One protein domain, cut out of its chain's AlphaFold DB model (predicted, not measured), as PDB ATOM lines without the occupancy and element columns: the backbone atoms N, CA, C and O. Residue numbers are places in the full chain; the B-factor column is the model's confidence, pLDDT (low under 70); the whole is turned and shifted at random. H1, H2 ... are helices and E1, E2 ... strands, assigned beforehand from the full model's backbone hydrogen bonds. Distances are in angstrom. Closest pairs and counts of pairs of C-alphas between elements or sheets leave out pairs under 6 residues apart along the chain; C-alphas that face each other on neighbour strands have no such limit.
ATOM      1  N   GLN A   2     471.142 367.027 394.615       70.06
ATOM      2  CA  GLN A   2     470.569 366.536 395.879       70.06
ATOM      3  C   GLN A   2     470.223 367.682 396.841       70.06
ATOM      4  O   GLN A   2     469.083 367.780 397.268       70.06
ATOM      5  N   GLU A   3     471.149 368.621 397.037       69.81
ATOM      6  CA  GLU A   3     470.922 369.806 397.876       69.81
ATOM      7  C   GLU A   3     469.699 370.635 397.443       69.81
ATOM      8  O   GLU A   3     468.795 370.908 398.221       69.81
ATOM      9  N   ALA A   4     469.607 370.976 396.155       73.75
ATOM     10  CA  ALA A   4     468.464 371.723 395.631       73.75
ATOM     11  C   ALA A   4     467.146 370.935 395.733       73.75
ATOM     12  O   ALA A   4     466.094 371.528 395.934       73.75
ATOM     13  N   ALA A   5     467.195 369.607 395.594       78.56
ATOM     14  CA  ALA A   5     466.032 368.734 395.735       78.56
ATOM     15  C   ALA A   5     465.513 368.722 397.180       78.56
ATOM     16  O   ALA A   5     464.309 368.845 397.397       78.56
ATOM     17  N   TYR A   6     466.432 368.660 398.147       72.38
ATOM     18  CA  TYR A   6     466.141 368.764 399.573       72.38
ATOM     19  C   TYR A   6     465.506 370.119 399.920       72.38
ATOM     20  O   TYR A   6     464.404 370.157 400.465       72.38
ATOM     21  N   LEU A   7     466.132 371.223 399.497       71.62
ATOM     22  CA  LEU A   7     465.632 372.582 399.749       71.62
ATOM     23  C   LEU A   7     464.244 372.831 399.139       71.62
ATOM     24  O   LEU A   7     463.412 373.496 399.746       71.62
ATOM     25  N   LEU A   8     463.970 372.279 397.954       75.19
ATOM     26  CA  LEU A   8     462.693 372.449 397.254       75.19
ATOM     27  C   LEU A   8     461.637 371.388 397.633       75.19
ATOM     28  O   LEU A   8     460.532 371.439 397.092       75.19
ATOM     29  N   ARG A   9     461.964 370.421 398.510       71.81
ATOM     30  CA  ARG A   9     461.154 369.227 398.849       71.81
ATOM     31  C   ARG A   9     460.578 368.502 397.621       71.81
ATOM     32  O   ARG A   9     459.409 368.124 397.584       71.81
ATOM     33  N   VAL A  10     461.406 368.293 396.598       80.25
ATOM     34  CA  VAL A  10     461.041 367.548 395.379       80.25
ATOM     35  C   VAL A  10     462.095 366.503 395.039       80.25
ATOM     36  O   VAL A  10     463.217 366.548 395.532       80.25
ATOM     37  N   SER A  11     461.775 365.567 394.143       81.19
ATOM     38  CA  SER A  11     462.764 364.586 393.693       81.19
ATOM     39  C   SER A  11     463.900 365.247 392.885       81.19
ATOM     40  O   SER A  11     463.671 366.211 392.145       81.19
ATOM     41  N   PRO A  12     465.132 364.699 392.907       80.44
ATOM     42  CA  PRO A  12     466.226 365.172 392.050       80.44
ATOM     43  C   PRO A  12     465.895 365.125 390.550       80.44
ATOM     44  O   PRO A  12     466.479 365.843 389.737       80.44
ATOM     45  N   GLN A  13     464.967 364.250 390.162       86.62
ATOM     46  CA  GLN A  13     464.457 364.138 388.799       86.62
ATOM     47  C   GLN A  13     463.562 365.333 388.445       86.62
ATOM     48  O   GLN A  13     463.696 365.909 387.366       86.62
ATOM     49  N   ARG A  14     462.736 365.795 389.390       86.12
ATOM     50  CA  ARG A  14     461.954 367.022 389.236       86.12
ATOM     51  C   ARG A  14     462.840 368.266 389.151       86.12
ATOM     52  O   ARG A  14     462.574 369.126 388.319       86.12
ATOM     53  N   VAL A  15     463.932 368.339 389.917       85.50
ATOM     54  CA  VAL A  15     464.918 369.435 389.791       85.50
ATOM     55  C   VAL A  15     465.543 369.464 388.392       85.50
ATOM     56  O   VAL A  15     465.648 370.529 387.791       85.50
ATOM     57  N   ARG A  16     465.898 368.299 387.829       89.12
ATOM     58  CA  ARG A  16     466.362 368.188 386.431       89.12
ATOM     59  C   ARG A  16     465.340 368.730 385.440       89.12
ATOM     60  O   ARG A  16     465.716 369.457 384.528       89.12
ATOM     61  N   GLN A  17     464.068 368.404 385.639       89.62
ATOM     62  CA  GLN A  17     462.995 368.892 384.784       89.62
ATOM     63  C   GLN A  17     462.848 370.418 384.868       89.62
ATOM     64  O   GLN A  17     462.743 371.069 383.836       89.62
ATOM     65  N   LEU A  18     462.897 370.998 386.071       88.19
ATOM     66  CA  LEU A  18     462.826 372.452 386.265       88.19
ATOM     67  C   LEU A  18     464.014 373.182 385.624       88.19
ATOM     68  O   LEU A  18     463.831 374.242 385.031       88.19
ATOM     69  N   LEU A  19     465.213 372.596 385.697       88.62
ATOM     70  CA  LEU A  19     466.399 373.103 385.003       88.62
ATOM     71  C   LEU A  19     466.242 373.038 383.482       88.62
ATOM     72  O   LEU A  19     466.515 374.021 382.805       88.62
ATOM     73  N   GLY A  20     465.764 371.906 382.953       86.19
ATOM     74  CA  GLY A  20     465.500 371.749 381.520       86.19
ATOM     75  C   GLY A  20     464.420 372.702 381.000       86.19
ATOM     76  O   GLY A  20     464.487 373.135 379.859       86.19
ATOM     77  N   GLN A  21     463.464 373.077 381.853       86.69
ATOM     78  CA  GLN A  21     462.431 374.072 381.553       86.69
ATOM     79  C   GLN A  21     462.916 375.525 381.711       86.69
ATOM     80  O   GLN A  21     462.126 376.440 381.503       86.69
ATOM     81  N   GLY A  22     464.167 375.758 382.130       86.38
ATOM     82  CA  GLY A  22     464.693 377.107 382.375       86.38
ATOM     83  C   GLY A  22     464.013 377.836 383.539       86.38
ATOM     84  O   GLY A  22     464.047 379.059 383.613       86.38
ATOM     85  N   ARG A  23     463.368 377.099 384.451       86.75
ATOM     86  CA  ARG A  23     462.537 377.681 385.515       86.75
ATOM     87  C   ARG A  23     463.297 378.008 386.789       86.75
ATOM     88  O   ARG A  23     462.739 378.676 387.650       86.75
ATOM     89  N   ILE A  24     464.531 377.532 386.936       86.75
ATOM     90  CA  ILE A  24     465.387 377.876 388.076       86.75
ATOM     91  C   ILE A  24     466.295 379.038 387.662       86.75
ATOM     92  O   ILE A  24     467.041 378.915 386.691       86.75
ATOM     93  N   ALA A  25     466.227 380.157 388.380       82.25
ATOM     94  CA  ALA A  25     466.942 381.382 388.024       82.25
ATOM     95  C   ALA A  25     468.444 381.323 388.366       82.25
ATOM     96  O   ALA A  25     468.857 380.705 389.348       82.25
ATOM     97  N   GLY A  26     469.268 381.995 387.550       81.88
ATOM     98  CA  GLY A  26     470.701 382.213 387.810       81.88
ATOM     99  C   GLY A  26     471.585 380.961 387.741       81.88
ATOM    100  O   GLY A  26     472.725 380.968 388.207       81.88
ATOM    101  N   VAL A  27     471.076 379.864 387.190       88.62
ATOM    102  CA  VAL A  27     471.798 378.592 387.156       88.62
ATOM    103  C   VAL A  27     472.918 378.639 386.118       88.62
ATOM    104  O   VAL A  27     472.716 379.045 384.979       88.62
ATOM    105  N   SER A  28     474.099 378.159 386.502       85.50
ATOM    106  CA  SER A  28     475.242 377.971 385.605       85.50
ATOM    107  C   SER A  28     475.705 376.517 385.608       85.50
ATOM    108  O   SER A  28     475.633 375.814 386.622       85.50
ATOM    109  N   LYS A  29     476.183 376.033 384.460       84.31
ATOM    110  CA  LYS A  29     476.776 374.699 384.350       84.31
ATOM    111  C   LYS A  29     478.284 374.816 384.543       84.31
ATOM    112  O   LYS A  29     478.958 375.470 383.759       84.31
ATOM    113  N   ILE A  30     478.805 374.177 385.586       83.19
ATOM    114  CA  ILE A  30     480.238 374.118 385.876       83.19
ATOM    115  C   ILE A  30     480.674 372.667 385.687       83.19
ATOM    116  O   ILE A  30     480.301 371.782 386.464       83.19
ATOM    117  N   HIS A  31     481.450 372.410 384.632       83.75
ATOM    118  CA  HIS A  31     481.840 371.061 384.212       83.75
ATOM    119  C   HIS A  31     480.616 370.131 384.049       83.75
ATOM    120  O   HIS A  31     479.736 370.357 383.217       83.75
ATOM    121  N   ARG A  32     480.542 369.072 384.866       79.62
ATOM    122  CA  ARG A  32     479.469 368.067 384.872       79.62
ATOM    123  C   ARG A  32     478.359 368.362 385.888       79.62
ATOM    124  O   ARG A  32     477.459 367.542 386.052       79.62
ATOM    125  N   ARG A  33     478.410 369.492 386.603       76.94
ATOM    126  CA  ARG A  33     477.466 369.827 387.681       76.94
ATOM    127  C   ARG A  33     476.768 371.159 387.416       76.94
ATOM    128  O   ARG A  33     477.307 372.056 386.778       76.94
ATOM    129  N   TRP A  34     475.551 371.282 387.934       80.88
ATOM    130  CA  TRP A  34     474.810 372.539 387.943       80.88
ATOM    131  C   TRP A  34     475.098 373.292 389.237       80.88
ATOM    132  O   TRP A  34     474.909 372.741 390.325       80.88
ATOM    133  N   ARG A  35     475.526 374.546 389.109       82.44
ATOM    134  CA  ARG A  35     475.580 375.520 390.193       82.44
ATOM    135  C   ARG A  35     474.256 376.274 390.200       82.44
ATOM    136  O   ARG A  35     473.918 376.955 389.236       82.44
ATOM    137  N   ILE A  36     473.516 376.121 391.291       84.88
ATOM    138  CA  ILE A  36     472.205 376.733 391.497       84.88
ATOM    139  C   ILE A  36     472.377 377.794 392.588       84.88
ATOM    140  O   ILE A  36     472.695 377.417 393.718       84.88
ATOM    141  N   PRO A  37     472.243 379.093 392.276       78.44
ATOM    142  CA  PRO A  37     472.296 380.131 393.292       78.44
ATOM    143  C   PRO A  37     471.028 380.100 394.146       78.44
ATOM    144  O   PRO A  37     469.937 379.773 393.674       78.44
ATOM    145  N   LEU A  38     471.189 380.438 395.421       78.69
ATOM    146  CA  LEU A  38     470.079 380.591 396.350       78.69
ATOM    147  C   LEU A  38     469.601 382.043 396.316       78.69
ATOM    148  O   LEU A  38     470.414 382.965 396.252       78.69
ATOM    149  N   GLY A  39     468.284 382.233 396.343       67.06
ATOM    150  CA  GLY A  39     467.673 383.549 396.467       67.06
ATOM    151  C   GLY A  39     467.775 384.107 397.885       67.06
ATOM    152  O   GLY A  39     468.301 383.476 398.804       67.06
ATOM    153  N   SER A  40     467.185 385.284 398.089       60.31
ATOM    154  CA  SER A  40     467.114 385.972 399.388       60.31
ATOM    155  C   SER A  40     466.433 385.157 400.499       60.31
ATOM    156  O   SER A  40     466.688 385.375 401.683       60.31
ATOM    157  N   ASN A  41     465.595 384.188 400.131       60.31
ATOM    158  CA  ASN A  41     464.931 383.258 401.041       60.31
ATOM    159  C   ASN A  41     465.804 382.049 401.440       60.31
ATOM    160  O   ASN A  41     465.404 381.287 402.319       60.31
ATOM    161  N   GLY A  42     466.994 381.882 400.852       66.38
ATOM    162  CA  GLY A  42     467.853 380.709 401.049       66.38
ATOM    163  C   GLY A  42     467.404 379.473 400.262       66.38
ATOM    164  O   GLY A  42     467.924 378.386 400.492       66.38
ATOM    165  N   LEU A  43     466.454 379.627 399.335       75.38
ATOM    166  CA  LEU A  43     465.965 378.565 398.459       75.38
ATOM    167  C   LEU A  43     466.328 378.878 397.000       75.38
ATOM    168  O   LEU A  43     466.462 380.050 396.635       75.38
ATOM    169  N   PRO A  44     466.469 377.863 396.133       79.56
ATOM    170  CA  PRO A  44     466.528 378.092 394.695       79.56
ATOM    171  C   PRO A  44     465.282 378.848 394.219       79.56
ATOM    172  O   PRO A  44     464.158 378.448 394.520       79.56
ATOM    173  N   GLN A  45     465.465 379.927 393.457       81.44
ATOM    174  CA  GLN A  45     464.336 380.662 392.886       81.44
ATOM    175  C   GLN A  45     463.770 379.900 391.691       81.44
ATOM    176  O   GLN A  45     464.445 379.757 390.671       81.44
ATOM    177  N   VAL A  46     462.535 379.416 391.825       82.12
ATOM    178  CA  VAL A  46     461.819 378.691 390.772       82.12
ATOM    179  C   VAL A  46     460.613 379.510 390.323       82.12
ATOM    180  O   VAL A  46     459.745 379.822 391.135       82.12
ATOM    181  N   SER A  47     460.525 379.830 389.034       82.12
ATOM    182  CA  SER A  47     459.365 380.520 388.466       82.12
ATOM    183  C   SER A  47     458.134 379.610 388.440       82.12
ATOM    184  O   SER A  47     458.239 378.399 388.208       82.12
ATOM    185  N   ALA A  48     456.947 380.175 388.680       75.75
ATOM    186  CA  ALA A  48     455.684 379.446 388.588       75.75
ATOM    187  C   ALA A  48     455.445 378.925 387.159       75.75
ATOM    188  O   ALA A  48     455.923 379.490 386.178       75.75
ATOM    189  N   GLY A  49     454.752 377.793 387.051       74.06
ATOM    190  CA  GLY A  49     454.339 377.248 385.761       74.06
ATOM    191  C   GLY A  49     452.972 377.806 385.395       74.06
ATOM    192  O   GLY A  49     452.193 378.139 386.279       74.06
ATOM    193  N   SER A  50     452.654 377.865 384.106       69.19
ATOM    194  CA  SER A  50     451.400 378.461 383.629       69.19
ATOM    195  C   SER A  50     450.150 377.605 383.885       69.19
ATOM    196  O   SER A  50     449.040 378.068 383.646       69.19
ATOM    197  N   ARG A  51     450.301 376.340 384.303       67.31
ATOM    198  CA  ARG A  51     449.194 375.397 384.541       67.31
ATOM    199  C   ARG A  51     449.434 374.567 385.801       67.31
ATOM    200  O   ARG A  51     450.571 374.173 386.070       67.31
ATOM    201  N   GLY A  52     448.340 374.219 386.478       63.75
ATOM    202  CA  GLY A  52     448.325 373.360 387.663       63.75
ATOM    203  C   GLY A  52     448.485 374.121 388.984       63.75
ATOM    204  O   GLY A  52     448.659 375.338 388.977       63.75
ATOM    205  N   PRO A  53     448.399 373.409 390.122       60.47
ATOM    206  CA  PRO A  53     448.542 374.005 391.442       60.47
ATOM    207  C   PRO A  53     449.931 374.619 391.631       60.47
ATOM    208  O   PRO A  53     450.937 374.117 391.118       60.47
ATOM    209  N   GLU A  54     449.972 375.711 392.390       62.12
ATOM    210  CA  GLU A  54     451.210 376.391 392.741       62.12
ATOM    211  C   GLU A  54     452.148 375.426 393.476       62.12
ATOM    212  O   GLU A  54     451.734 374.641 394.333       62.12
ATOM    213  N   GLY A  55     453.422 375.427 393.096       62.50
ATOM    214  CA  GLY A  55     454.346 374.440 393.626       62.50
ATOM    215  C   GLY A  55     454.732 374.692 395.073       62.50
ATOM    216  O   GLY A  55     454.950 375.823 395.504       62.50
ATOM    217  N   THR A  56     454.929 373.601 395.806       60.50
ATOM    218  CA  THR A  56     455.336 373.594 397.217       60.50
ATOM    219  C   THR A  56     456.706 374.234 397.464       60.50
ATOM    220  O   THR A  56     457.034 374.553 398.599       60.50
ATOM    221  N   TRP A  57     457.492 374.467 396.410       63.03
ATOM    222  CA  TRP A  57     458.829 375.061 396.455       63.03
ATOM    223  C   TRP A  57     458.864 376.543 396.870       63.03
ATOM    224  O   TRP A  57     459.934 377.045 397.205       63.03
ATOM    225  N   CYS A  58     457.721 377.239 396.869       52.88
ATOM    226  CA  CYS A  58     457.594 378.598 397.413       52.88
ATOM    227  C   CYS A  58     457.253 378.617 398.912       52.88
ATOM    228  O   CYS A  58     457.239 379.683 399.527       52.88
TER     229      CYS A  58
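What this domain is: This is residues 2 to 58 of the 133 residues of the protein "Helix-turn-helix domain-containing protein" of Symploca sp. SIO2D2 (UniProt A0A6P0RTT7). Little regular structure is here: a small two-stranded hairpin, E1 and E2, makes one end, two short helices, H1 and H2, are set about perpendicular to each other, and the unnamed stretch 36 to 58 reaches the far end at Pro 53. The 57 printed residues hold H1, H2, E1, E2 in chain order, a mixed class with 21 residues in named elements; the antiparallel sheet's order is E1, E2. The whole is compact, radius of gyration of the C-alphas 10.9 A, spanning 34 by 23 by 18 A, only just elongated.

Where its parts are: Find C-alpha 28 at (475.242, 377.971, 385.605), where E1, residues 28 to 30, begins its 6.3 A. E2, residues 33 to 35, covers 6.5 A. H2, residues 12 to 20, runs 12.4 A to C-alpha 20 at (465.500, 371.749, 381.520). H1, residues 2 to 7, runs 8.7 A from C-alpha 2 at (470.569, 366.536, 395.879).

How they stand to each other: In the hairpin, N 28 and O 35 are 3.0 A apart and N 35 and O 28 2.8 A, within hydrogen-bond range. H1 and H2 touch, about perpendicular at 87 degrees; their closest C-alphas, Ala 5 and Pro 12, are 5.1 A apart. E2 is apart from H1 and H2. In H1 and H2 every O i to N i+4 pair is within hydrogen-bond range.

The domain as a whole: The C-alphas farthest apart, His 31 and Pro 53, are 34.2 A apart. The printed part has no cut, and no link between named elements is long. Confidence is under 70 at residue 3, residues 39 to 42 and residues 50 to 58.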